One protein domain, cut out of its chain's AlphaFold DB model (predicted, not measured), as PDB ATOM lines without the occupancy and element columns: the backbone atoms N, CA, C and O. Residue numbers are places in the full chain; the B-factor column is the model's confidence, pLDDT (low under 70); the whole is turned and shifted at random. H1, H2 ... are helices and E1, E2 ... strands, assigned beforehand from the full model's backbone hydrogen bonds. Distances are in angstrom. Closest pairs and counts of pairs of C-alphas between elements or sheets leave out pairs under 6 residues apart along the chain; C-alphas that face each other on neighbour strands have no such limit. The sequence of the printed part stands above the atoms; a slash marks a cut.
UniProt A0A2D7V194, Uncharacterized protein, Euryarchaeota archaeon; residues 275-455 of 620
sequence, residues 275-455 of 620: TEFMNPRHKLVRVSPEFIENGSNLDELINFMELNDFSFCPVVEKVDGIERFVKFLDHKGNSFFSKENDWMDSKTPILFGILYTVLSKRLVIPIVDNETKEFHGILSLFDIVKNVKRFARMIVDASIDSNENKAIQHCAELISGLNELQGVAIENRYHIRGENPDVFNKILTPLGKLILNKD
ATOM      1  N   THR A 275     109.725  92.159  73.114       77.12
ATOM      2  CA  THR A 275     108.962  92.371  71.884       77.12
ATOM      3  C   THR A 275     107.549  92.918  72.085       77.12
ATOM      4  O   THR A 275     107.013  93.532  71.170       77.12
ATOM      5  N   GLU A 276     106.944  92.749  73.258       74.75
ATOM      6  CA  GLU A 276     105.604  93.271  73.567       74.75
ATOM      7  C   GLU A 276     105.597  94.730  74.037       74.75
ATOM      8  O   GLU A 276     104.544  95.371  74.092       74.75
ATOM      9  N   PHE A 277     106.770  95.247  74.404       77.62
ATOM     10  CA  PHE A 277     106.967  96.599  74.923       77.62
ATOM     11  C   PHE A 277     107.734  97.489  73.948       77.62
ATOM     12  O   PHE A 277     107.766  98.700  74.134       77.62
ATOM     13  N   MET A 278     108.377  96.894  72.945       82.81
ATOM     14  CA  MET A 278     109.169  97.596  71.944       82.81
ATOM     15  C   MET A 278     108.280  98.219  70.861       82.81
ATOM     16  O   MET A 278     107.165  97.761  70.605       82.81
ATOM     17  N   ASN A 279     108.819  99.198  70.143       82.06
ATOM     18  CA  ASN A 279     108.265  99.605  68.864       82.06
ATOM     19  C   ASN A 279     108.688  98.580  67.788       82.06
ATOM     20  O   ASN A 279     109.895  98.424  67.547       82.06
ATOM     21  N   PRO A 280     107.749  97.826  67.182       82.81
ATOM     22  CA  PRO A 280     108.087  96.746  66.263       82.81
ATOM     23  C   PRO A 280     108.637  97.282  64.945       82.81
ATOM     24  O   PRO A 280     108.311  98.388  64.515       82.81
ATOM     25  N   ARG A 281     109.438  96.466  64.255       84.44
ATOM     26  CA  ARG A 281     110.156  96.880  63.041       84.44
ATOM     27  C   ARG A 281     109.270  97.514  61.966       84.44
ATOM     28  O   ARG A 281     109.688  98.490  61.359       84.44
ATOM     29  N   HIS A 282     108.049  97.013  61.770       75.69
ATOM     30  CA  HIS A 282     107.126  97.511  60.743       75.69
ATOM     31  C   HIS A 282     106.647  98.949  61.006       75.69
ATOM     32  O   HIS A 282     106.123  99.587  60.108       75.69
ATOM     33  N   LYS A 283     106.861  99.487  62.214       73.56
ATOM     34  CA  LYS A 283     106.568 100.883  62.577       73.56
ATOM     35  C   LYS A 283     107.803 101.784  62.545       73.56
ATOM     36  O   LYS A 283     107.751 102.924  63.002       73.56
ATOM     37  N   LEU A 284     108.931 101.277  62.047       81.25
ATOM     38  CA  LEU A 284     110.204 101.985  62.014       81.25
ATOM     39  C   LEU A 284     110.634 102.244  60.578       81.25
ATOM     40  O   LEU A 284     110.726 101.311  59.778       81.25
ATOM     41  N   VAL A 285     110.987 103.498  60.292       84.75
ATOM     42  CA  VAL A 285     111.724 103.855  59.075       84.75
ATOM     43  C   VAL A 285     113.114 103.236  59.148       84.75
ATOM     44  O   VAL A 285     113.798 103.371  60.162       84.75
ATOM     45  N   ARG A 286     113.519 102.537  58.087       90.62
ATOM     46  CA  ARG A 286     114.772 101.784  57.994       90.62
ATOM     47  C   ARG A 286     115.368 101.915  56.602       90.62
ATOM     48  O   ARG A 286     114.630 101.990  55.624       90.62
ATOM     49  N   VAL A 287     116.694 101.871  56.526       92.88
ATOM     50  CA  VAL A 287     117.464 101.944  55.270       92.88
ATOM     51  C   VAL A 287     118.465 100.792  55.172       92.88
ATOM     52  O   VAL A 287     118.785 100.151  56.176       92.88
ATOM     53  N   SER A 288     118.954 100.492  53.975       93.00
ATOM     54  CA  SER A 288     120.000  99.498  53.728       93.00
ATOM     55  C   SER A 288     121.397 100.076  53.955       93.00
ATOM     56  O   SER A 288     121.589 101.298  53.933       93.00
ATOM     57  N   PRO A 289     122.403  99.209  54.161       93.31
ATOM     58  CA  PRO A 289     123.799  99.616  54.091       93.31
ATOM     59  C   PRO A 289     124.161 100.271  52.753       93.31
ATOM     60  O   PRO A 289     124.825 101.303  52.762       93.31
ATOM     61  N   GLU A 290     123.694  99.727  51.625       91.50
ATOM     62  CA  GLU A 290     124.035 100.209  50.282       91.50
ATOM     63  C   GLU A 290     123.559 101.648  50.043       91.50
ATOM     64  O   GLU A 290     124.268 102.449  49.433       91.50
ATOM     65  N   PHE A 291     122.384 102.012  50.563       90.00
ATOM     66  CA  PHE A 291     121.841 103.361  50.418       90.00
ATOM     67  C   PHE A 291     122.742 104.427  51.053       90.00
ATOM     68  O   PHE A 291     122.986 105.478  50.456       90.00
ATOM     69  N   ILE A 292     123.276 104.149  52.244       90.56
ATOM     70  CA  ILE A 292     124.079 105.110  53.015       90.56
ATOM     71  C   ILE A 292     125.556 105.159  52.592       90.56
ATOM     72  O   ILE A 292     126.303 105.992  53.108       90.56
ATOM     73  N   GLU A 293     125.999 104.297  51.670       88.69
ATOM     74  CA  GLU A 293     127.343 104.381  51.075       88.69
ATOM     75  C   GLU A 293     127.489 105.608  50.159       88.69
ATOM     76  O   GLU A 293     128.589 106.144  49.997       88.69
ATOM     77  N   ASN A 294     126.381 106.094  49.593       85.44
ATOM     78  CA  ASN A 294     126.347 107.326  48.814       85.44
ATOM     79  C   ASN A 294     126.172 108.543  49.738       85.44
ATOM     80  O   ASN A 294     125.138 108.710  50.383       85.44
ATOM     81  N   GLY A 295     127.156 109.448  49.751       82.12
ATOM     82  CA  GLY A 295     127.117 110.656  50.585       82.12
ATOM     83  C   GLY A 295     125.892 111.549  50.346       82.12
ATOM     84  O   GLY A 295     125.354 112.096  51.302       82.12
ATOM     85  N   SER A 296     125.390 111.634  49.106       85.50
ATOM     86  CA  SER A 296     124.178 112.414  48.798       85.50
ATOM     87  C   SER A 296     122.925 111.819  49.448       85.50
ATOM     88  O   SER A 296     122.050 112.554  49.898       85.50
ATOM     89  N   ASN A 297     122.848 110.491  49.509       88.06
ATOM     90  CA  ASN A 297     121.717 109.762  50.079       88.06
ATOM     91  C   ASN A 297     121.727 109.852  51.610       88.06
ATOM     92  O   ASN A 297     120.682 110.036  52.234       88.06
ATOM     93  N   LEU A 298     122.919 109.812  52.215       88.88
ATOM     94  CA  LEU A 298     123.090 110.049  53.645       88.88
ATOM     95  C   LEU A 298     122.653 111.467  54.050       88.88
ATOM     96  O   LEU A 298     121.939 111.615  55.042       88.88
ATOM     97  N   ASP A 299     123.030 112.492  53.279       88.00
ATOM     98  CA  ASP A 299     122.607 113.876  53.531       88.00
ATOM     99  C   ASP A 299     121.077 114.024  53.448       88.00
ATOM    100  O   ASP A 299     120.462 114.726  54.256       88.00
ATOM    101  N   GLU A 300     120.433 113.351  52.495       87.25
ATOM    102  CA  GLU A 300     118.978 113.381  52.345       87.25
ATOM    103  C   GLU A 300     118.255 112.663  53.490       87.25
ATOM    104  O   GLU A 300     117.301 113.209  54.046       87.25
ATOM    105  N   LEU A 301     118.760 111.503  53.922       88.88
ATOM    106  CA  LEU A 301     118.257 110.797  55.101       88.88
ATOM    107  C   LEU A 301     118.387 111.639  56.375       88.88
ATOM    108  O   LEU A 301     117.451 111.688  57.169       88.88
ATOM    109  N   ILE A 302     119.515 112.326  56.571       88.12
ATOM    110  CA  ILE A 302     119.718 113.218  57.722       88.12
ATOM    111  C   ILE A 302     118.669 114.338  57.732       88.12
ATOM    112  O   ILE A 302     118.030 114.569  58.759       88.12
ATOM    113  N   ASN A 303     118.438 114.986  56.585       83.94
ATOM    114  CA  ASN A 303     117.403 116.016  56.455       83.94
ATOM    115  C   ASN A 303     115.998 115.451  56.717       83.94
ATOM    116  O   ASN A 303     115.191 116.088  57.393       83.94
ATOM    117  N   PHE A 304     115.700 114.259  56.195       83.38
ATOM    118  CA  PHE A 304     114.439 113.563  56.446       83.38
ATOM    119  C   PHE A 304     114.237 113.291  57.942       83.38
ATOM    120  O   PHE A 304     113.169 113.581  58.483       83.38
ATOM    121  N   MET A 305     115.263 112.789  58.633       83.12
ATOM    122  CA  MET A 305     115.208 112.524  60.069       83.12
ATOM    123  C   MET A 305     114.986 113.797  60.887       83.12
ATOM    124  O   MET A 305     114.142 113.797  61.778       83.12
ATOM    125  N   GLU A 306     115.701 114.881  60.575       78.38
ATOM    126  CA  GLU A 306     115.564 116.163  61.275       78.38
ATOM    127  C   GLU A 306     114.147 116.744  61.147       78.38
ATOM    128  O   GLU A 306     113.600 117.257  62.117       78.38
ATOM    129  N   LEU A 307     113.521 116.629  59.974       73.50
ATOM    130  CA  LEU A 307     112.170 117.151  59.733       73.50
ATOM    131  C   LEU A 307     111.065 116.363  60.432       73.50
ATOM    132  O   LEU A 307     110.032 116.940  60.766       73.50
ATOM    133  N   ASN A 308     111.270 115.058  60.606       69.38
ATOM    134  CA  ASN A 308     110.310 114.159  61.246       69.38
ATOM    135  C   ASN A 308     110.627 113.933  62.734       69.38
ATOM    136  O   ASN A 308     110.069 113.025  63.343       69.38
ATOM    137  N   ASP A 309     111.541 114.727  63.307       71.00
ATOM    138  CA  ASP A 309     112.011 114.609  64.692       71.00
ATOM    139  C   ASP A 309     112.514 113.197  65.057       71.00
ATOM    140  O   ASP A 309     112.456 112.752  66.210       71.00
ATOM    141  N   PHE A 310     113.064 112.474  64.078       76.50
ATOM    142  CA  PHE A 310     113.657 111.172  64.324       76.50
ATOM    143  C   PHE A 310     115.005 111.307  65.014       76.50
ATOM    144  O   PHE A 310     115.967 111.874  64.496       76.50
ATOM    145  N   SER A 311     115.097 110.688  66.188       77.06
ATOM    146  CA  SER A 311     116.358 110.625  66.922       77.06
ATOM    147  C   SER A 311     117.345 109.649  66.276       77.06
ATOM    148  O   SER A 311     118.546 109.930  66.259       77.06
ATOM    149  N   PHE A 312     116.846 108.533  65.726       85.06
ATOM    150  CA  PHE A 312     117.658 107.460  65.150       85.06
ATOM    151  C   PHE A 312     116.949 106.772  63.975       85.06
ATOM    152  O   PHE A 312     115.727 106.652  63.986       85.06
ATOM    153  N   CYS A 313     117.721 106.273  63.008       90.50
ATOM    154  CA  CYS A 313     117.251 105.427  61.910       90.50
ATOM    155  C   CYS A 313     118.021 104.088  61.909       90.50
ATOM    156  O   CYS A 313     119.255 104.099  61.818       90.50
ATOM    157  N   PRO A 314     117.341 102.936  62.076       92.88
ATOM    158  CA  PRO A 314     117.953 101.621  61.928       92.88
ATOM    159  C   PRO A 314     118.415 101.338  60.493       92.88
ATOM    160  O   PRO A 314     117.674 101.510  59.528       92.88
ATOM    161  N   VAL A 315     119.637 100.826  60.376       93.75
ATOM    162  CA  VAL A 315     120.203 100.275  59.145       93.75
ATOM    163  C   VAL A 315     120.036  98.761  59.194       93.75
ATOM    164  O   VAL A 315     120.493  98.126  60.152       93.75
ATOM    165  N   VAL A 316     119.382  98.192  58.182       93.69
ATOM    166  CA  VAL A 316     119.063  96.760  58.110       93.69
ATOM    167  C   VAL A 316     119.460  96.163  56.762       93.69
ATOM    168  O   VAL A 316     119.099  96.678  55.700       93.69
ATOM    169  N   GLU A 317     120.173  95.045  56.803       92.94
ATOM    170  CA  GLU A 317     120.553  94.263  55.624       92.94
ATOM    171  C   GLU A 317     119.580  93.098  55.420       92.94
ATOM    172  O   GLU A 317     119.007  92.586  56.379       92.94
ATOM    173  N   LYS A 318     119.368  92.664  54.175       90.44
ATOM    174  CA  LYS A 318     118.503  91.516  53.875       90.44
ATOM    175  C   LYS A 318     119.369  90.333  53.458       90.44
ATOM    176  O   LYS A 318     119.958  90.354  52.383       90.44
ATOM    177  N   VAL A 319     119.422  89.299  54.295       89.62
ATOM    178  CA  VAL A 319     120.215  88.083  54.053       89.62
ATOM    179  C   VAL A 319     119.288  86.879  54.109       89.62
ATOM    180  O   VAL A 319     118.601  86.675  55.104       89.62
ATOM    181  N   ASP A 320     119.229  86.103  53.026       88.44
ATOM    182  CA  ASP A 320     118.353  84.925  52.897       88.44
ATOM    183  C   ASP A 320     116.869  85.210  53.213       88.44
ATOM    184  O   ASP A 320     116.144  84.374  53.743       88.44
ATOM    185  N   GLY A 321     116.405  86.423  52.887       84.00
ATOM    186  CA  GLY A 321     115.035  86.874  53.155       84.00
ATOM    187  C   GLY A 321     114.792  87.402  54.573       84.00
ATOM    188  O   GLY A 321     113.709  87.921  54.825       84.00
ATOM    189  N   ILE A 322     115.788  87.339  55.460       87.94
ATOM    190  CA  ILE A 322     115.725  87.830  56.840       87.94
ATOM    191  C   ILE A 322     116.319  89.239  56.903       87.94
ATOM    192  O   ILE A 322     117.433  89.472  56.428       87.94
ATOM    193  N   GLU A 323     115.588  90.181  57.497       90.25
ATOM    194  CA  GLU A 323     116.104  91.522  57.778       90.25
ATOM    195  C   GLU A 323     116.961  91.497  59.041       90.25
ATOM    196  O   GLU A 323     116.445  91.324  60.146       90.25
ATOM    197  N   ARG A 324     118.271  91.677  58.890       92.06
ATOM    198  CA  ARG A 324     119.233  91.700  59.990       92.06
ATOM    199  C   ARG A 324     119.599  93.125  60.355       92.06
ATOM    200  O   ARG A 324     119.801  93.973  59.485       92.06
ATOM    201  N   PHE A 325     119.683  93.394  61.652       92.19
ATOM    202  CA  PHE A 325     120.113  94.698  62.140       92.19
ATOM    203  C   PHE A 325     121.611  94.884  61.900       92.19
ATOM    204  O   PHE A 325     122.392  93.965  62.119       92.19
ATOM    205  N   VAL A 326     122.013  96.085  61.488       91.31
ATOM    206  CA  VAL A 326     123.425  96.430  61.286       91.31
ATOM    207  C   VAL A 326     123.871  97.469  62.308       91.31
ATOM    208  O   VAL A 326     124.857  97.262  63.014       91.31
ATOM    209  N   LYS A 327     123.168  98.605  62.381       92.44
ATOM    210  CA  LYS A 327     123.500  99.749  63.248       92.44
ATOM    211  C   LYS A 327     122.348 100.755  63.304       92.44
ATOM    212  O   LYS A 327     121.437 100.699  62.489       92.44
ATOM    213  N   PHE A 328     122.432 101.732  64.202       91.56
ATOM    214  CA  PHE A 328     121.656 102.974  64.116       91.56
ATOM    215  C   PHE A 328     122.485 104.105  63.519       91.56
ATOM    216  O   PHE A 328     123.686 104.191  63.774       91.56
ATOM    217  N   LEU A 329     121.816 105.010  62.812       90.69
ATOM    218  CA  LEU A 329     122.305 106.345  62.480       90.69
ATOM    219  C   LEU A 329     121.547 107.393  63.297       90.69
ATOM    220  O   LEU A 329     120.341 107.250  63.469       90.69
ATOM    221  N   ASP A 330     122.221 108.428  63.803       86.75
ATOM    222  CA  ASP A 330     121.544 109.628  64.322       86.75
ATOM    223  C   ASP A 330     121.341 110.692  63.229       86.75
ATOM    224  O   ASP A 330     121.872 110.584  62.123       86.75
ATOM    225  N   HIS A 331     120.617 111.765  63.559       81.75
ATOM    226  CA  HIS A 331     120.405 112.933  62.689       81.75
ATOM    227  C   HIS A 331     121.694 113.716  62.346       81.75
ATOM    228  O   HIS A 331     121.629 114.784  61.753       81.75
ATOM    229  N   LYS A 332     122.877 113.242  62.755       83.94
ATOM    230  CA  LYS A 332     124.186 113.791  62.361       83.94
ATOM    231  C   LYS A 332     124.997 112.789  61.535       83.94
ATOM    232  O   LYS A 332     126.171 113.037  61.271       83.94
ATOM    233  N   GLY A 333     124.408 111.647  61.170       83.44
ATOM    234  CA  GLY A 333     125.076 110.568  60.443       83.44
ATOM    235  C   GLY A 333     126.027 109.726  61.298       83.44
ATOM    236  O   GLY A 333     126.747 108.880  60.764       83.44
ATOM    237  N   ASN A 334     126.054 109.910  62.622       87.62
ATOM    238  CA  ASN A 334     126.902 109.095  63.485       87.62
ATOM    239  C   ASN A 334     126.307 107.696  63.635       87.62
ATOM    240  O   ASN A 334     125.110 107.535  63.864       87.62
ATOM    241  N   SER A 335     127.168 106.684  63.554       87.75
ATOM    242  CA  SER A 335     126.784 105.283  63.716       87.75
ATOM    243  C   SER A 335     126.852 104.828  65.179       87.75
ATOM    244  O   SER A 335     127.835 105.099  65.869       87.75
ATOM    245  N   PHE A 336     125.851 104.070  65.629       85.31
ATOM    246  CA  PHE A 336     125.780 103.461  66.964       85.31
ATOM    247  C   PHE A 336     125.318 102.002  66.878       85.31
ATOM    248  O   PHE A 336     124.671 101.617  65.910       85.31
ATOM    249  N   PHE A 337     125.598 101.199  67.910       83.94
ATOM    250  CA  PHE A 337     125.186  99.785  67.992       83.94
ATOM    251  C   PHE A 337     125.683  98.913  66.825       83.94
ATOM    252  O   PHE A 337     125.046  97.926  66.473       83.94
ATOM    253  N   SER A 338     126.823  99.261  66.219       80.56
ATOM    254  CA  SER A 338     127.361  98.569  65.039       80.56
ATOM    255  C   SER A 338     127.978  97.195  65.329       80.56
ATOM    256  O   SER A 338     128.506  96.562  64.418       80.56
ATOM    257  N   LYS A 339     128.021  96.753  66.590       76.75
ATOM    258  CA  LYS A 339     128.561  95.444  66.978       76.75
ATOM    259  C   LYS A 339     127.408  94.577  67.467       76.75
ATOM    260  O   LYS A 339     126.692  95.026  68.352       76.75
ATOM    261  N   GLU A 340     127.295  93.329  66.999       71.06
ATOM    262  CA  GLU A 340     126.205  92.395  67.383       71.06
ATOM    263  C   GLU A 340     125.964  92.316  68.886       71.06
ATOM    264  O   GLU A 340     124.855  92.310  69.405       71.06
ATOM    265  N   ASN A 341     127.076  92.310  69.598       66.94
ATOM    266  CA  ASN A 341     127.145  92.307  71.031       66.94
ATOM    267  C   ASN A 341     126.303  93.446  71.673       66.94
ATOM    268  O   ASN A 341     125.980  93.335  72.837       66.94
ATOM    269  N   ASP A 342     126.032  94.575  70.995       72.50
ATOM    270  CA  ASP A 342     125.307  95.756  71.524       72.50
ATOM    271  C   ASP A 342     123.785  95.552  71.572       72.50
ATOM    272  O   ASP A 342     123.064  96.408  72.088       72.50
ATOM    273  N   TRP A 343     123.296  94.462  70.987       85.56
ATOM    274  CA  TRP A 343     121.877  94.227  70.772       85.56
ATOM    275  C   TRP A 343     121.265  93.446  71.927       85.56
ATOM    276  O   TRP A 343     121.951  92.732  72.666       85.56
ATOM    277  N   MET A 344     119.956  93.601  72.089       87.12
ATOM    278  CA  MET A 344     119.201  92.845  73.070       87.12
ATOM    279  C   MET A 344     118.492  91.679  72.401       87.12
ATOM    280  O   MET A 344     117.848  91.859  71.371       87.12
ATOM    281  N   ASP A 345     118.592  90.502  73.018       85.56
ATOM    282  CA  ASP A 345     117.908  89.320  72.513       85.56
ATOM    283  C   ASP A 345     116.400  89.505  72.598       85.56
ATOM    284  O   ASP A 345     115.892  89.952  73.634       85.56
ATOM    285  N   SER A 346     115.705  89.106  71.537       83.56
ATOM    286  CA  SER A 346     114.256  89.172  71.477       83.56
ATOM    287  C   SER A 346     113.611  88.455  72.650       83.56
ATOM    288  O   SER A 346     112.666  89.010  73.163       83.56
ATOM    289  N   LYS A 347     114.149  87.346  73.178       78.94
ATOM    290  CA  LYS A 347     113.566  86.568  74.291       78.94
ATOM    291  C   LYS A 347     113.864  87.151  75.683       78.94
ATOM    292  O   LYS A 347     113.576  86.518  76.695       78.94
ATOM    293  N   THR A 348     114.456  88.345  75.771       81.00
ATOM    294  CA  THR A 348     114.828  88.950  77.060       81.00
ATOM    295  C   THR A 348     113.595  89.457  77.830       81.00
ATOM    296  O   THR A 348     112.787  90.183  77.245       81.00
ATOM    297  N   PRO A 349     113.469  89.175  79.144       81.69
ATOM    298  CA  PRO A 349     112.415  89.744  79.987       81.69
ATOM    299  C   PRO A 349     112.460  91.275  80.080       81.69
ATOM    300  O   PRO A 349     113.534  91.887  80.130       81.69
ATOM    301  N   ILE A 350     111.287  91.908  80.194       84.75
ATOM    302  CA  ILE A 350     111.160  93.375  80.187       84.75
ATOM    303  C   ILE A 350     111.979  94.081  81.276       84.75
ATOM    304  O   ILE A 350     112.551  95.130  80.999       84.75
ATOM    305  N   LEU A 351     112.126  93.520  82.482       87.19
ATOM    306  CA  LEU A 351     112.924  94.155  83.546       87.19
ATOM    307  C   LEU A 351     114.401  94.313  83.147       87.19
ATOM    308  O   LEU A 351     115.013  95.356  83.392       87.19
ATOM    309  N   PHE A 352     114.962  93.323  82.452       86.00
ATOM    310  CA  PHE A 352     116.306  93.426  81.885       86.00
ATOM    311  C   PHE A 352     116.347  94.347  80.659       86.00
ATOM    312  O   PHE A 352     117.345  95.039  80.448       86.00
ATOM    313  N   GLY A 353     115.254  94.422  79.896       88.38
ATOM    314  CA  GLY A 353     115.042  95.450  78.877       88.38
ATOM    315  C   GLY A 353     115.135  96.866  79.444       88.38
ATOM    316  O   GLY A 353     115.897  97.680  78.932       88.38
ATOM    317  N   ILE A 354     114.443  97.140  80.555       90.62
ATOM    318  CA  ILE A 354     114.482  98.428  81.262       90.62
ATOM    319  C   ILE A 354     115.906  98.741  81.717       90.62
ATOM    320  O   ILE A 354     116.406  99.828  81.428       90.62
ATOM    321  N   LEU A 355     116.585  97.784  82.362       89.56
ATOM    322  CA  LEU A 355     117.985  97.933  82.771       89.56
ATOM    323  C   LEU A 355     118.863  98.347  81.587       89.56
ATOM    324  O   LEU A 355     119.668  99.279  81.679       89.56
ATOM    325  N   TYR A 356     118.719  97.651  80.460       87.62
ATOM    326  CA  TYR A 356     119.548  97.915  79.300       87.62
ATOM    327  C   TYR A 356     119.253  99.254  78.647       87.62
ATOM    328  O   TYR A 356     120.193  99.973  78.307       87.62
ATOM    329  N   THR A 357     117.984  99.613  78.522       89.44
ATOM    330  CA  THR A 357     117.572 100.896  77.968       89.44
ATOM    331  C   THR A 357     118.048 102.046  78.845       89.44
ATOM    332  O   THR A 357     118.679 102.961  78.334       89.44
ATOM    333  N   VAL A 358     117.863 101.974  80.166       88.19
ATOM    334  CA  VAL A 358     118.288 103.026  81.108       88.19
ATOM    335  C   VAL A 358     119.804 103.234  81.086       88.19
ATOM    336  O   VAL A 358     120.268 104.369  81.110       88.19
ATOM    337  N   LEU A 359     120.590 102.158  80.985       83.12
ATOM    338  CA  LEU A 359     122.055 102.246  80.899       83.12
ATOM    339  C   LEU A 359     122.576 102.554  79.483       83.12
ATOM    340  O   LEU A 359     123.777 102.731  79.280       83.12
ATOM    341  N   SER A 360     121.703 102.600  78.476       82.44
ATOM    342  CA  SER A 360     122.087 102.973  77.116       82.44
ATOM    343  C   SER A 360     122.363 104.474  77.032       82.44
ATOM    344  O   SER A 360     121.559 105.282  77.488       82.44
ATOM    345  N   LYS A 361     123.449 104.872  76.346       75.88
ATOM    346  CA  LYS A 361     123.823 106.293  76.142       75.88
ATOM    347  C   LYS A 361     122.702 107.133  75.523       75.88
ATOM    348  O   LYS A 361     122.744 108.356  75.585       75.88
ATOM    349  N   ARG A 362     121.776 106.471  74.829       77.81
ATOM    350  CA  ARG A 362     120.697 107.071  74.047       77.81
ATOM    351  C   ARG A 362     119.312 106.674  74.544       77.81
ATOM    352  O   ARG A 362     118.333 106.994  73.884       77.81
ATOM    353  N   LEU A 363     119.236 105.954  75.666       86.81
ATOM    354  CA  LEU A 363     117.976 105.467  76.230       86.81
ATOM    355  C   LEU A 363     117.137 104.651  75.235       86.81
ATOM    356  O   LEU A 363     115.908 104.685  75.256       86.81
ATOM    357  N   VAL A 364     117.826 103.931  74.348       87.88
ATOM    358  CA  VAL A 364     117.258 103.044  73.331       87.88
ATOM    359  C   VAL A 364     118.184 101.853  73.115       87.88
ATOM    360  O   VAL A 364     119.407 101.991  73.247       87.88
ATOM    361  N   ILE A 365     117.612 100.696  72.792       90.94
ATOM    362  CA  ILE A 365     118.331  99.476  72.415       90.94
ATOM    363  C   ILE A 365     117.633  98.778  71.235       90.94
ATOM    364  O   ILE A 365     116.399  98.768  71.182       90.94
ATOM    365  N   PRO A 366     118.388  98.194  70.286       92.81
ATOM    366  CA  PRO A 366     117.815  97.362  69.236       92.81
ATOM    367  C   PRO A 366     117.488  95.967  69.780       92.81
ATOM    368  O   PRO A 366     118.264  95.399  70.554       92.81
ATOM    369  N   ILE A 367     116.352  95.422  69.351       92.81
ATOM    370  CA  ILE A 367     115.889  94.078  69.691       92.81
ATOM    371  C   ILE A 367     116.122  93.170  68.489       92.81
ATOM    372  O   ILE A 367     115.612  93.435  67.397       92.81
ATOM    373  N   VAL A 368     116.909  92.117  68.687       90.56
ATOM    374  CA  VAL A 368     117.360  91.201  67.637       90.56
ATOM    375  C   VAL A 368     117.231  89.765  68.133       90.56
ATOM    376  O   VAL A 368     117.524  89.486  69.289       90.56
ATOM    377  N   ASP A 369     116.802  88.844  67.280       88.19
ATOM    378  CA  ASP A 369     116.875  87.415  67.588       88.19
ATOM    379  C   ASP A 369     118.331  86.929  67.515       88.19
ATOM    380  O   ASP A 369     118.997  87.077  66.488       88.19
ATOM    381  N   ASN A 370     118.867  86.360  68.597       82.69
ATOM    382  CA  ASN A 370     120.269  85.940  68.618       82.69
ATOM    383  C   ASN A 370     120.609  84.820  67.622       82.69
ATOM    384  O   ASN A 370     121.765  84.747  67.189       82.69
ATOM    385  N   GLU A 371     119.656  83.941  67.306       83.06
ATOM    386  CA  GLU A 371     119.863  82.765  66.457       83.06
ATOM    387  C   GLU A 371     119.817  83.155  64.977       83.06
ATOM    388  O   GLU A 371     120.722  82.818  64.212       83.06
ATOM    389  N   THR A 372     118.787  83.900  64.573       84.94
ATOM    390  CA  THR A 372     118.556  84.278  63.168       84.94
ATOM    391  C   THR A 372     119.198  85.612  62.788       84.94
ATOM    392  O   THR A 372     119.352  85.911  61.598       84.94
ATOM    393  N   LYS A 373     119.593  86.406  63.795       86.50
ATOM    394  CA  LYS A 373     120.009  87.813  63.679       86.50
ATOM    395  C   LYS A 373     118.902  88.729  63.156       86.50
ATOM    396  O   LYS A 373     119.184  89.843  62.720       86.50
ATOM    397  N   GLU A 374     117.651  88.274  63.193       91.62
ATOM    398  CA  GLU A 374     116.500  89.027  62.703       91.62
ATOM    399  C   GLU A 374     116.240  90.260  63.571       91.62
ATOM    400  O   GLU A 374     116.120  90.174  64.792       91.62
ATOM    401  N   PHE A 375     116.125  91.426  62.937       92.38
ATOM    402  CA  PHE A 375     115.741  92.657  63.610       92.38
ATOM    403  C   PHE A 375     114.247  92.642  63.920       92.38
ATOM    404  O   PHE A 375     113.425  92.539  63.008       92.38
ATOM    405  N   HIS A 376     113.895  92.776  65.196       90.44
ATOM    406  CA  HIS A 376     112.512  92.730  65.670       90.44
ATOM    407  C   HIS A 376     111.934  94.125  65.942       90.44
ATOM    408  O   HIS A 376     110.747  94.353  65.705       90.44
ATOM    409  N   GLY A 377     112.755  95.076  66.392       91.44
ATOM    410  CA  GLY A 377     112.303  96.427  66.721       91.44
ATOM    411  C   GLY A 377     113.251  97.162  67.661       91.44
ATOM    412  O   GLY A 377     114.416  96.790  67.804       91.44
ATOM    413  N   ILE A 378     112.758  98.216  68.311       91.44
ATOM    414  CA  ILE A 378     113.535  99.021  69.266       91.44
ATOM    415  C   ILE A 378     112.786  99.181  70.579       91.44
ATOM    416  O   ILE A 378     111.592  99.464  70.574       91.44
ATOM    417  N   LEU A 379     113.486  99.046  71.704       91.12
ATOM    418  CA  LEU A 379     112.954  99.449  73.003       91.12
ATOM    419  C   LEU A 379     113.596 100.776  73.407       91.12
ATOM    420  O   LEU A 379     114.811 100.839  73.597       91.12
ATOM    421  N   SER A 380     112.791 101.824  73.562       89.31
ATOM    422  CA  SER A 380     113.219 103.122  74.094       89.31
ATOM    423  C   SER A 380     112.641 103.406  75.484       89.31
ATOM    424  O   SER A 380     111.690 102.761  75.927       89.31
ATOM    425  N   LEU A 381     113.194 104.403  76.189       87.81
ATOM    426  CA  LEU A 381     112.616 104.889  77.448       87.81
ATOM    427  C   LEU A 381     111.167 105.355  77.256       87.81
ATOM    428  O   LEU A 381     110.337 105.131  78.132       87.81
ATOM    429  N   PHE A 382     110.854 105.971  76.114       82.69
ATOM    430  CA  PHE A 382     109.489 106.388  75.806       82.69
ATOM    431  C   PHE A 382     108.542 105.186  75.728       82.69
ATOM    432  O   PHE A 382     107.473 105.218  76.335       82.69
ATOM    433  N   ASP A 383     108.959 104.111  75.057       82.31
ATOM    434  CA  ASP A 383     108.157 102.890  74.944       82.31
ATOM    435  C   ASP A 383     107.931 102.241  76.315       82.31
ATOM    436  O   ASP A 383     106.811 101.836  76.637       82.31
ATOM    437  N   ILE A 384     108.966 102.217  77.163       84.25
ATOM    438  CA  ILE A 384     108.866 101.740  78.548       84.25
ATOM    439  C   ILE A 384     107.842 102.572  79.323       84.25
ATOM    440  O   ILE A 384     106.928 102.004  79.918       84.25
ATOM    441  N   VAL A 385     107.971 103.903  79.312       78.69
ATOM    442  CA  VAL A 385     107.095 104.793  80.087       78.69
ATOM    443  C   VAL A 385     105.650 104.730  79.594       78.69
ATOM    444  O   VAL A 385     104.729 104.618  80.404       78.69
ATOM    445  N   LYS A 386     105.433 104.692  78.273       72.75
ATOM    446  CA  LYS A 386     104.102 104.518  77.673       72.75
ATOM    447  C   LYS A 386     103.435 103.217  78.128       72.75
ATOM    448  O   LYS A 386     102.226 103.190  78.357       72.75
ATOM    449  N   ASN A 387     104.221 102.158  78.308       72.69
ATOM    450  CA  ASN A 387     103.744 100.843  78.726       72.69
ATOM    451  C   ASN A 387     103.876 100.579  80.238       72.69
ATOM    452  O   ASN A 387     103.656  99.447  80.673       72.69
ATOM    453  N   VAL A 388     104.157 101.602  81.062       72.31
ATOM    454  CA  VAL A 388     104.329 101.455  82.521       72.31
ATOM    455  C   VAL A 388     103.181 100.711  83.180       72.31
ATOM    456  O   VAL A 388     103.405  99.802  83.974       72.31
ATOM    457  N   LYS A 389     101.939 101.048  82.824       62.97
ATOM    458  CA  LYS A 389     100.755 100.409  83.410       62.97
ATOM    459  C   LYS A 389     100.729  98.896  83.166       62.97
ATOM    460  O   LYS A 389     100.292  98.164  84.050       62.97
ATOM    461  N   ARG A 390     101.195  98.443  81.994       69.69
ATOM    462  CA  ARG A 390     101.191  97.028  81.601       69.69
ATOM    463  C   ARG A 390     102.142  96.229  82.484       69.69
ATOM    464  O   ARG A 390     101.690  95.321  83.174       69.69
ATOM    465  N   PHE A 391     103.418  96.615  82.549       73.44
ATOM    466  CA  PHE A 391     104.368  95.881  83.391       73.44
ATOM    467  C   PHE A 391     104.109  96.092  84.890       73.44
ATOM    468  O   PHE A 391     104.338  95.180  85.675       73.44
ATOM    469  N   ALA A 392     103.580  97.249  85.306       71.12
ATOM    470  CA  ALA A 392     103.194  97.477  86.697       71.12
ATOM    471  C   ALA A 392     102.091  96.516  87.150       71.12
ATOM    472  O   ALA A 392     102.178  95.962  88.241       71.12
ATOM    473  N   ARG A 393     101.074  96.294  86.306       65.81
ATOM    474  CA  ARG A 393     100.011  95.316  86.570       65.81
ATOM    475  C   ARG A 393     100.591  93.918  86.740       65.81
ATOM    476  O   ARG A 393     100.292  93.277  87.735       65.81
ATOM    477  N   MET A 394     101.467  93.499  85.829       69.56
ATOM    478  CA  MET A 394     102.118  92.191  85.917       69.56
ATOM    479  C   MET A 394     102.888  92.026  87.233       69.56
ATOM    480  O   MET A 394     102.729  91.017  87.911       69.56
ATOM    481  N   ILE A 395     103.671  93.037  87.632       71.81
ATOM    482  CA  ILE A 395     104.401  93.017  88.906       71.81
ATOM    483  C   ILE A 395     103.431  92.927  90.086       71.81
ATOM    484  O   ILE A 395     103.666  92.139  90.996       71.81
ATOM    485  N   VAL A 396     102.357  93.722  90.095       68.00
ATOM    486  CA  VAL A 396     101.357  93.715  91.174       68.00
ATOM    487  C   VAL A 396     100.673  92.357  91.282       68.00
ATOM    488  O   VAL A 396     100.572  91.836  92.388       68.00
ATOM    489  N   ASP A 397     100.250  91.779  90.161       65.50
ATOM    490  CA  ASP A 397      99.560  90.491  90.137       65.50
ATOM    491  C   ASP A 397     100.487  89.384  90.682       65.50
ATOM    492  O   ASP A 397     100.126  88.690  91.632       65.50
ATOM    493  N   ALA A 398     101.744  89.325  90.226       65.94
ATOM    494  CA  ALA A 398     102.727  88.386  90.776       65.94
ATOM    495  C   ALA A 398     103.104  88.668  92.239       65.94
ATOM    496  O   ALA A 398     103.410  87.746  92.995       65.94
ATOM    497  N   SER A 399     103.069  89.933  92.675       67.75
ATOM    498  CA  SER A 399     103.303  90.305  94.080       67.75
ATOM    499  C   SER A 399     102.178  89.803  94.988       67.75
ATOM    500  O   SER A 399     102.440  89.402  96.120       67.75
ATOM    501  N   ILE A 400     100.928  89.831  94.509       65.62
ATOM    502  CA  ILE A 400      99.768  89.289  95.228       65.62
ATOM    503  C   ILE A 400      99.912  87.772  95.359       65.62
ATOM    504  O   ILE A 400      99.779  87.246  96.464       65.62
ATOM    505  N   ASP A 401     100.247  87.091  94.265       61.16
ATOM    506  CA  ASP A 401     100.393  85.633  94.244       61.16
ATOM    507  C   ASP A 401     101.554  85.145  95.130       61.16
ATOM    508  O   ASP A 401     101.445  84.111  95.792       61.16
ATOM    509  N   SER A 402     102.637  85.924  95.211       62.53
ATOM    510  CA  SER A 402     103.809  85.645  96.055       62.53
ATOM    511  C   SER A 402     103.713  86.198  97.489       62.53
ATOM    512  O   SER A 402     104.622  85.978  98.290       62.53
ATOM    513  N   ASN A 403     102.620  86.889  97.858       63.09
ATOM    514  CA  ASN A 403     102.458  87.609  99.136       63.09
ATOM    515  C   ASN A 403     103.583  88.626  99.448       63.09
ATOM    516  O   ASN A 403     103.810  88.994 100.607       63.09
ATOM    517  N   GLU A 404     104.284  89.128  98.430       67.94
ATOM    518  CA  GLU A 404     105.431  90.016  98.604       67.94
ATOM    519  C   GLU A 404     105.037  91.496  98.464       67.94
ATOM    520  O   GLU A 404     105.336  92.177  97.484       67.94
ATOM    521  N   ASN A 405     104.399  92.051  99.499       68.44
ATOM    522  CA  ASN A 405     103.934  93.451  99.504       68.44
ATOM    523  C   ASN A 405     105.037  94.495  99.209       68.44
ATOM    524  O   ASN A 405     104.733  95.604  98.765       68.44
ATOM    525  N   LYS A 406     106.316  94.162  99.440       77.38
ATOM    526  CA  LYS A 406     107.460  95.046  99.151       77.38
ATOM    527  C   LYS A 406     107.689  95.247  97.649       77.38
ATOM    528  O   LYS A 406     108.131  96.321  97.247       77.38
ATOM    529  N   ALA A 407     107.341  94.273  96.811       75.75
ATOM    530  CA  ALA A 407     107.508  94.387  95.366       75.75
ATOM    531  C   ALA A 407     106.605  95.471  94.750       75.75
ATOM    532  O   ALA A 407     107.038  96.197  93.855       75.75
ATOM    533  N   ILE A 408     105.400  95.682  95.296       76.06
ATOM    534  CA  ILE A 408     104.506  96.781  94.886       76.06
ATOM    535  C   ILE A 408     105.147  98.142  95.177       76.06
ATOM    536  O   ILE A 408     105.099  99.048  94.341       76.06
ATOM    537  N   GLN A 409     105.785  98.286  96.342       78.88
ATOM    538  CA  GLN A 409     106.511  99.505  96.692       78.88
ATOM    539  C   GLN A 409     107.682  99.744  95.727       78.88
ATOM    540  O   GLN A 409     107.805 100.838  95.181       78.88
ATOM    541  N   HIS A 410     108.495  98.720  95.454       83.69
ATOM    542  CA  HIS A 410     109.603  98.832  94.501       83.69
ATOM    543  C   HIS A 410     109.119  99.147  93.083       83.69
ATOM    544  O   HIS A 410     109.741  99.939  92.380       83.69
ATOM    545  N   CYS A 411     107.973  98.609  92.667       82.88
ATOM    546  CA  CYS A 411     107.346  98.966  91.400       82.88
ATOM    547  C   CYS A 411     106.991 100.460  91.341       82.88
ATOM    548  O   CYS A 411     107.322 101.137  90.368       82.88
ATOM    549  N   ALA A 412     106.373 101.003  92.394       76.44
ATOM    550  CA  ALA A 412     106.034 102.422  92.462       76.44
ATOM    551  C   ALA A 412     107.284 103.324  92.426       76.44
ATOM    552  O   ALA A 412     107.303 104.322  91.703       76.44
ATOM    553  N   GLU A 413     108.340 102.946  93.153       82.44
ATOM    554  CA  GLU A 413     109.642 103.629  93.141       82.44
ATOM    555  C   GLU A 413     110.268 103.615  91.734       82.44
ATOM    556  O   GLU A 413     110.670 104.665  91.227       82.44
ATOM    557  N   LEU A 414     110.264 102.455  91.063       87.88
ATOM    558  CA  LEU A 414     110.752 102.294  89.691       87.88
ATOM    559  C   LEU A 414     110.002 103.212  88.716       87.88
ATOM    560  O   LEU A 414     110.624 103.926  87.931       87.88
ATOM    561  N   ILE A 415     108.669 103.225  88.777       84.19
ATOM    562  CA  ILE A 415     107.822 104.052  87.906       84.19
ATOM    563  C   ILE A 415     108.097 105.539  88.117       84.19
ATOM    564  O   ILE A 415     108.229 106.287  87.148       84.19
ATOM    565  N   SER A 416     108.200 105.969  89.377       82.31
ATOM    566  CA  SER A 416     108.526 107.354  89.702       82.31
ATOM    567  C   SER A 416     109.874 107.754  89.100       82.31
ATOM    568  O   SER A 416     109.964 108.798  88.455       82.31
ATOM    569  N   GLY A 417     110.898 106.908  89.255       86.44
ATOM    570  CA  GLY A 417     112.220 107.149  88.680       86.44
ATOM    571  C   GLY A 417     112.203 107.207  87.149       86.44
ATOM    572  O   GLY A 417     112.822 108.091  86.565       86.44
ATOM    573  N   LEU A 418     111.462 106.313  86.485       87.25
ATOM    574  CA  LEU A 418     111.344 106.295  85.021       87.25
ATOM    575  C   LEU A 418     110.674 107.561  84.468       87.25
ATOM    576  O   LEU A 418     111.137 108.101  83.464       87.25
ATOM    577  N   ASN A 419     109.626 108.060  85.130       81.25
ATOM    578  CA  ASN A 419     108.966 109.311  84.746       81.25
ATOM    579  C   ASN A 419     109.887 110.525  84.943       81.25
ATOM    580  O   ASN A 419     109.944 111.405  84.085       81.25
ATOM    581  N   GLU A 420     110.642 110.558  86.045       84.81
ATOM    582  CA  GLU A 420     111.643 111.600  86.301       84.81
ATOM    583  C   GLU A 420     112.737 111.585  85.222       84.81
ATOM    584  O   GLU A 420     113.039 112.620  84.629       84.81
ATOM    585  N   LEU A 421     113.259 110.400  84.880       85.44
ATOM    586  CA  LEU A 421     114.234 110.245  83.801       85.44
ATOM    587  C   LEU A 421     113.666 110.671  82.445       85.44
ATOM    588  O   LEU A 421     114.401 111.253  81.657       85.44
ATOM    589  N   GLN A 422     112.384 110.420  82.162       82.69
ATOM    590  CA  GLN A 422     111.755 110.879  80.922       82.69
ATOM    591  C   GLN A 422     111.701 112.409  80.847       82.69
ATOM    592  O   GLN A 422     112.016 112.963  79.796       82.69
ATOM    593  N   GLY A 423     111.367 113.088  81.948       80.06
ATOM    594  CA  GLY A 423     111.416 114.551  82.026       80.06
ATOM    595  C   GLY A 423     112.814 115.085  81.703       80.06
ATOM    596  O   GLY A 423     112.977 115.874  80.772       80.06
ATOM    597  N   VAL A 424     113.836 114.546  82.378       80.50
ATOM    598  CA  VAL A 424     115.247 114.894  82.129       80.50
ATOM    599  C   VAL A 424     115.656 114.565  80.687       80.50
ATOM    600  O   VAL A 424     116.407 115.316  80.063       80.50
ATOM    601  N   ALA A 425     115.166 113.457  80.126       77.75
ATOM    602  CA  ALA A 425     115.472 113.042  78.761       77.75
ATOM    603  C   ALA A 425     114.928 114.026  77.736       77.75
ATOM    604  O   ALA A 425     115.656 114.405  76.823       77.75
ATOM    605  N   ILE A 426     113.683 114.465  77.898       74.00
ATOM    606  CA  ILE A 426     113.050 115.430  77.000       74.00
ATOM    607  C   ILE A 426     113.812 116.761  77.035       74.00
ATOM    608  O   ILE A 426     114.170 117.283  75.978       74.00
ATOM    609  N   GLU A 427     114.138 117.263  78.229       72.44
ATOM    610  CA  GLU A 427     114.907 118.505  78.405       72.44
ATOM    611  C   GLU A 427     116.282 118.440  77.723       72.44
ATOM    612  O   GLU A 427     116.717 119.401  77.087       72.44
ATOM    613  N   ASN A 428     116.931 117.276  77.776       64.88
ATOM    614  CA  ASN A 428     118.262 117.051  77.213       64.88
ATOM    615  C   ASN A 428     118.245 116.426  75.809       64.88
ATOM    616  O   ASN A 428     119.269 115.921  75.344       64.88
ATOM    617  N   ARG A 429     117.095 116.416  75.116       65.25
ATOM    618  CA  ARG A 429     116.921 115.789  73.787       65.25
ATOM    619  C   ARG A 429     117.486 114.361  73.712       65.25
ATOM    620  O   ARG A 429     118.129 113.983  72.734       65.25
ATOM    621  N   TYR A 430     117.288 113.577  74.767       66.81
ATOM    622  CA  TYR A 430     117.736 112.189  74.915       66.81
ATOM    623  C   TYR A 430     119.266 112.003  74.863       66.81
ATOM    624  O   TYR A 430     119.770 110.895  74.665       66.81
ATOM    625  N   HIS A 431     120.024 113.079  75.089       63.66
ATOM    626  CA  HIS A 431     121.468 113.065  75.315       63.66
ATOM    627  C   HIS A 431     121.774 113.101  76.817       63.66
ATOM    628  O   HIS A 431     122.330 114.069  77.322       63.66
ATOM    629  N   ILE A 432     121.419 112.046  77.550       62.78
ATOM    630  CA  ILE A 432     121.708 111.984  78.989       62.78
ATOM    631  C   ILE A 432     123.001 111.205  79.208       62.78
ATOM    632  O   ILE A 432     123.080 110.010  78.921       62.78
ATOM    633  N   ARG A 433     124.028 111.863  79.754       56.12
ATOM    634  CA  ARG A 433     125.199 111.179  80.315       56.12
ATOM    635  C   ARG A 433     125.762 111.961  81.495       56.12
ATOM    636  O   ARG A 433     126.086 113.127  81.358       56.12
ATOM    637  N   GLY A 434     125.930 111.286  82.631       54.19
ATOM    638  CA  GLY A 434     126.788 111.746  83.728       54.19
ATOM    639  C   GLY A 434     126.240 112.844  84.646       54.19
ATOM    640  O   GLY A 434     126.831 113.043  85.697       54.19
ATOM    641  N   GLU A 435     125.127 113.502  84.318       55.94
ATOM    642  CA  GLU A 435     124.674 114.677  85.086       55.94
ATOM    643  C   GLU A 435     123.773 114.364  86.292       55.94
ATOM    644  O   GLU A 435     123.607 115.226  87.143       55.94
ATOM    645  N   ASN A 436     123.210 113.151  86.410       68.38
ATOM    646  CA  ASN A 436     122.182 112.863  87.428       68.38
ATOM    647  C   ASN A 436     122.268 111.437  88.018       68.38
ATOM    648  O   ASN A 436     121.343 110.645  87.820       68.38
ATOM    649  N   PRO A 437     123.359 111.061  88.719       71.25
ATOM    650  CA  PRO A 437     123.502 109.729  89.325       71.25
ATOM    651  C   PRO A 437     122.328 109.361  90.247       71.25
ATOM    652  O   PRO A 437     121.890 108.210  90.239       71.25
ATOM    653  N   ASP A 438     121.743 110.344  90.933       74.12
ATOM    654  CA  ASP A 438     120.578 110.177  91.806       74.12
ATOM    655  C   ASP A 438     119.351 109.630  91.061       74.12
ATOM    656  O   ASP A 438     118.688 108.712  91.542       74.12
ATOM    657  N   VAL A 439     119.069 110.139  89.855       81.25
ATOM    658  CA  VAL A 439     117.933 109.685  89.030       81.25
ATOM    659  C   VAL A 439     118.128 108.229  88.614       81.25
ATOM    660  O   VAL A 439     117.204 107.421  88.702       81.25
ATOM    661  N   PHE A 440     119.347 107.857  88.219       82.94
ATOM    662  CA  PHE A 440     119.651 106.467  87.889       82.94
ATOM    663  C   PHE A 440     119.566 105.561  89.123       82.94
ATOM    664  O   PHE A 440     119.018 104.466  89.026       82.94
ATOM    665  N   ASN A 441     120.040 106.002  90.291       79.31
ATOM    666  CA  ASN A 441     119.945 105.229  91.531       79.31
ATOM    667  C   ASN A 441     118.486 104.998  91.963       79.31
ATOM    668  O   ASN A 441     118.155 103.881  92.374       79.31
ATOM    669  N   LYS A 442     117.600 105.994  91.793       83.50
ATOM    670  CA  LYS A 442     116.145 105.864  92.024       83.50
ATOM    671  C   LYS A 442     115.489 104.790  91.152       83.50
ATOM    672  O   LYS A 442     114.480 104.228  91.554       83.50
ATOM    673  N   ILE A 443     116.051 104.495  89.979       88.69
ATOM    674  CA  ILE A 443     115.548 103.468  89.055       88.69
ATOM    675  C   ILE A 443     116.198 102.114  89.338       88.69
ATOM    676  O   ILE A 443     115.516 101.102  89.476       88.69
ATOM    677  N   LEU A 444     117.528 102.077  89.411       87.88
ATOM    678  CA  LEU A 444     118.287 100.828  89.446       87.88
ATOM    679  C   LEU A 444     118.186 100.115  90.795       87.88
ATOM    680  O   LEU A 444     118.237  98.890  90.825       87.88
ATOM    681  N   THR A 445     117.986 100.851  91.892       84.81
ATOM    682  CA  THR A 445     117.774 100.249  93.218       84.81
ATOM    683  C   THR A 445     116.490  99.408  93.263       84.81
ATOM    684  O   THR A 445     116.586  98.209  93.536       84.81
ATOM    685  N   PRO A 446     115.289  99.956  92.978       86.38
ATOM    686  CA  PRO A 446     114.073  99.146  92.956       86.38
ATOM    687  C   PRO A 446     114.083  98.100  91.836       86.38
ATOM    688  O   PRO A 446     113.642  96.976  92.065       86.38
ATOM    689  N   LEU A 447     114.635  98.413  90.657       88.56
ATOM    690  CA  LEU A 447     114.756  97.444  89.562       88.56
ATOM    691  C   LEU A 447     115.595  96.228  89.966       88.56
ATOM    692  O   LEU A 447     115.193  95.092  89.726       88.56
ATOM    693  N   GLY A 448     116.736  96.459  90.619       84.25
ATOM    694  CA  GLY A 448     117.592  95.395  91.126       84.25
ATOM    695  C   GLY A 448     116.851  94.477  92.097       84.25
ATOM    696  O   GLY A 448     117.026  93.263  92.025       84.25
ATOM    697  N   LYS A 449     115.994  95.030  92.963       82.75
ATOM    698  CA  LYS A 449     115.166  94.251  93.900       82.75
ATOM    699  C   LYS A 449     114.108  93.420  93.175       82.75
ATOM    700  O   LYS A 449     113.986  92.235  93.461       82.75
ATOM    701  N   LEU A 450     113.413  94.002  92.198       82.50
ATOM    702  CA  LEU A 450     112.403  93.298  91.399       82.50
ATOM    703  C   LEU A 450     112.997  92.121  90.610       82.50
ATOM    704  O   LEU A 450     112.372  91.072  90.526       82.50
ATOM    705  N   ILE A 451     114.223  92.263  90.095       83.12
ATOM    706  CA  ILE A 451     114.933  91.204  89.355       83.12
ATOM    707  C   ILE A 451     115.259  89.975  90.230       83.12
ATOM    708  O   ILE A 451     115.454  88.891  89.689       83.12
ATOM    709  N   LEU A 452     115.330  90.108  91.561       75.81
ATOM    710  CA  LEU A 452     115.590  88.964  92.451       75.81
ATOM    711  C   LEU A 452     114.363  88.100  92.711       75.81
ATOM    712  O   LEU A 452     114.514  86.923  93.039       75.81
ATOM    713  N   ASN A 453     113.165  88.677  92.629       73.75
ATOM    714  CA  ASN A 453     111.957  87.896  92.817       73.75
ATOM    715  C   ASN A 453     111.751  87.057  91.552       73.75
ATOM    716  O   ASN A 453     111.518  87.597  90.478       73.75
ATOM    717  N   LYS A 454     111.831  85.731  91.689       69.44
ATOM    718  CA  LYS A 454     111.694  84.782  90.575       69.44
ATOM    719  C   LYS A 454     110.344  84.904  89.855       69.44
ATOM    720  O   LYS A 454     110.317  84.892  88.630       69.44
ATOM    721  N   ASP A 455     109.253  85.085  90.595       65.94
ATOM    722  CA  ASP A 455     107.895  85.164  90.049       65.94
ATOM    723  C   ASP A 455     107.716  86.478  89.262       65.94
ATOM    724  O   ASP A 455     106.972  86.542  88.289       65.94
TER     725      ASP A 455
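What this domain is: This is residues 275 to 455 of the 620 residues of an uncharacterized protein of Euryarchaeota archaeon (UniProt A0A2D7V194). This is an elongated body built as a row of parts: a two-stranded hairpin E1 E2 with the helices H1 and H2 at one end, a second two-stranded hairpin E3 E4 beside it in the middle, and helices at the other end. H3 sits between the hairpin E3 E4 and H7, while H5, H6 and H7 make a helical end in which the chain folds back from H5 to H6 and again from H6 to H7. The printed part has 181 residues with seven named helices and four named strands, in the order H1 H2 E1 E2 H3 E3 E4 H4 H5 H6 H7. Both sheets, E1 - E2 and E3 - E4, are antiparallel, and the class is mixed, helices and strands. The whole is compact by its radius of gyration of the C-alphas, 17.6 A, and spans 58 by 38 by 24 A.

How they stand to each other: Start at residue 275; residues 279 to 280 pair antiparallel with residues 377 to 378 of E4, residues 375 to 380. H1, residues 289 to 293, and H2, residues 295 to 307, touch only at the corner, and only just, with 3 pairs of C-alphas within 8 A; the closest are those of Ile 292 and Leu 298, 5.1 A apart. Next look at the hairpin of E1, residues 312 to 319, and E2, residues 322 to 330, where N 313 and O 329 are 2.8 A apart, within hydrogen-bond range, as are N 324 and O 317 at 2.8 A. The closest C-alphas of E2 and E4 are those of Phe 325 and Phe 375, 5.0 A apart. E3, residues 364 to 368, forms a hairpin with E4, with N 367 and O 377 at 2.8 A. H3, residues 350 to 359, has its C-alpha of Thr 357 at 5.1 A from that of Val 364 in E3, the closest pair. H3 touches H4, residues 381 to 386, at a steep tilt of 43 degrees, closest at the C-alphas of Thr 357 and Leu 381, 6.4 A. The hub is H6, residues 405 to 427: it touches H4 with its residues 415 to 422 alone, closest at Val 385 and Leu 418, whose C-alphas are 6.7 A apart. With residues 405 to 415 alone H6 touches H5, residues 388 to 401, in a helical hairpin at a shallow tilt of 11 degrees, closest at the C-alphas of Val 396 and Ile 408, 5.8 A. H6 and H7, residues 437 to 452, form another helical hairpin at a shallow tilt of 34.8 degrees, only just short of steep; the C-alphas of His 410 and Pro 446 are closest, 4.7 A. H7 also touches H3, opposite ways at a shallow tilt of 23 degrees, closest at the C-alphas of Leu 351 and Ile 451, 6.8 A. Every O i to N i+4 pair is within hydrogen-bond range in H1, H2, H3, H4 and H5, against 18 of 19 in H6 and 10 of 12 in H7.

Where its parts are: Find C-alpha 289 at (123.799, 99.616, 54.091), where H1 begins. H2 then runs 18.7 A, E1 22.5 A and E2 23.8 A, with E2 bending by 52 degrees at residue 326. H5 covers 20.1 A and H6 34.5 A, from C-alpha 405 at (103.934, 93.451, 99.504). H7 runs 22.4 A to C-alpha 452 at (115.590, 88.964, 92.451).

The domain as a whole: The C-alphas farthest apart are those of Ser 296 and Asn 403, 60.2 A. The printed part has no cut, and the link from E2 to H3, 19 residues, is long. The mean pLDDT of the printed part is 81.2; look for values under 70 at residues 396 to 405 and 428 to 436, among them.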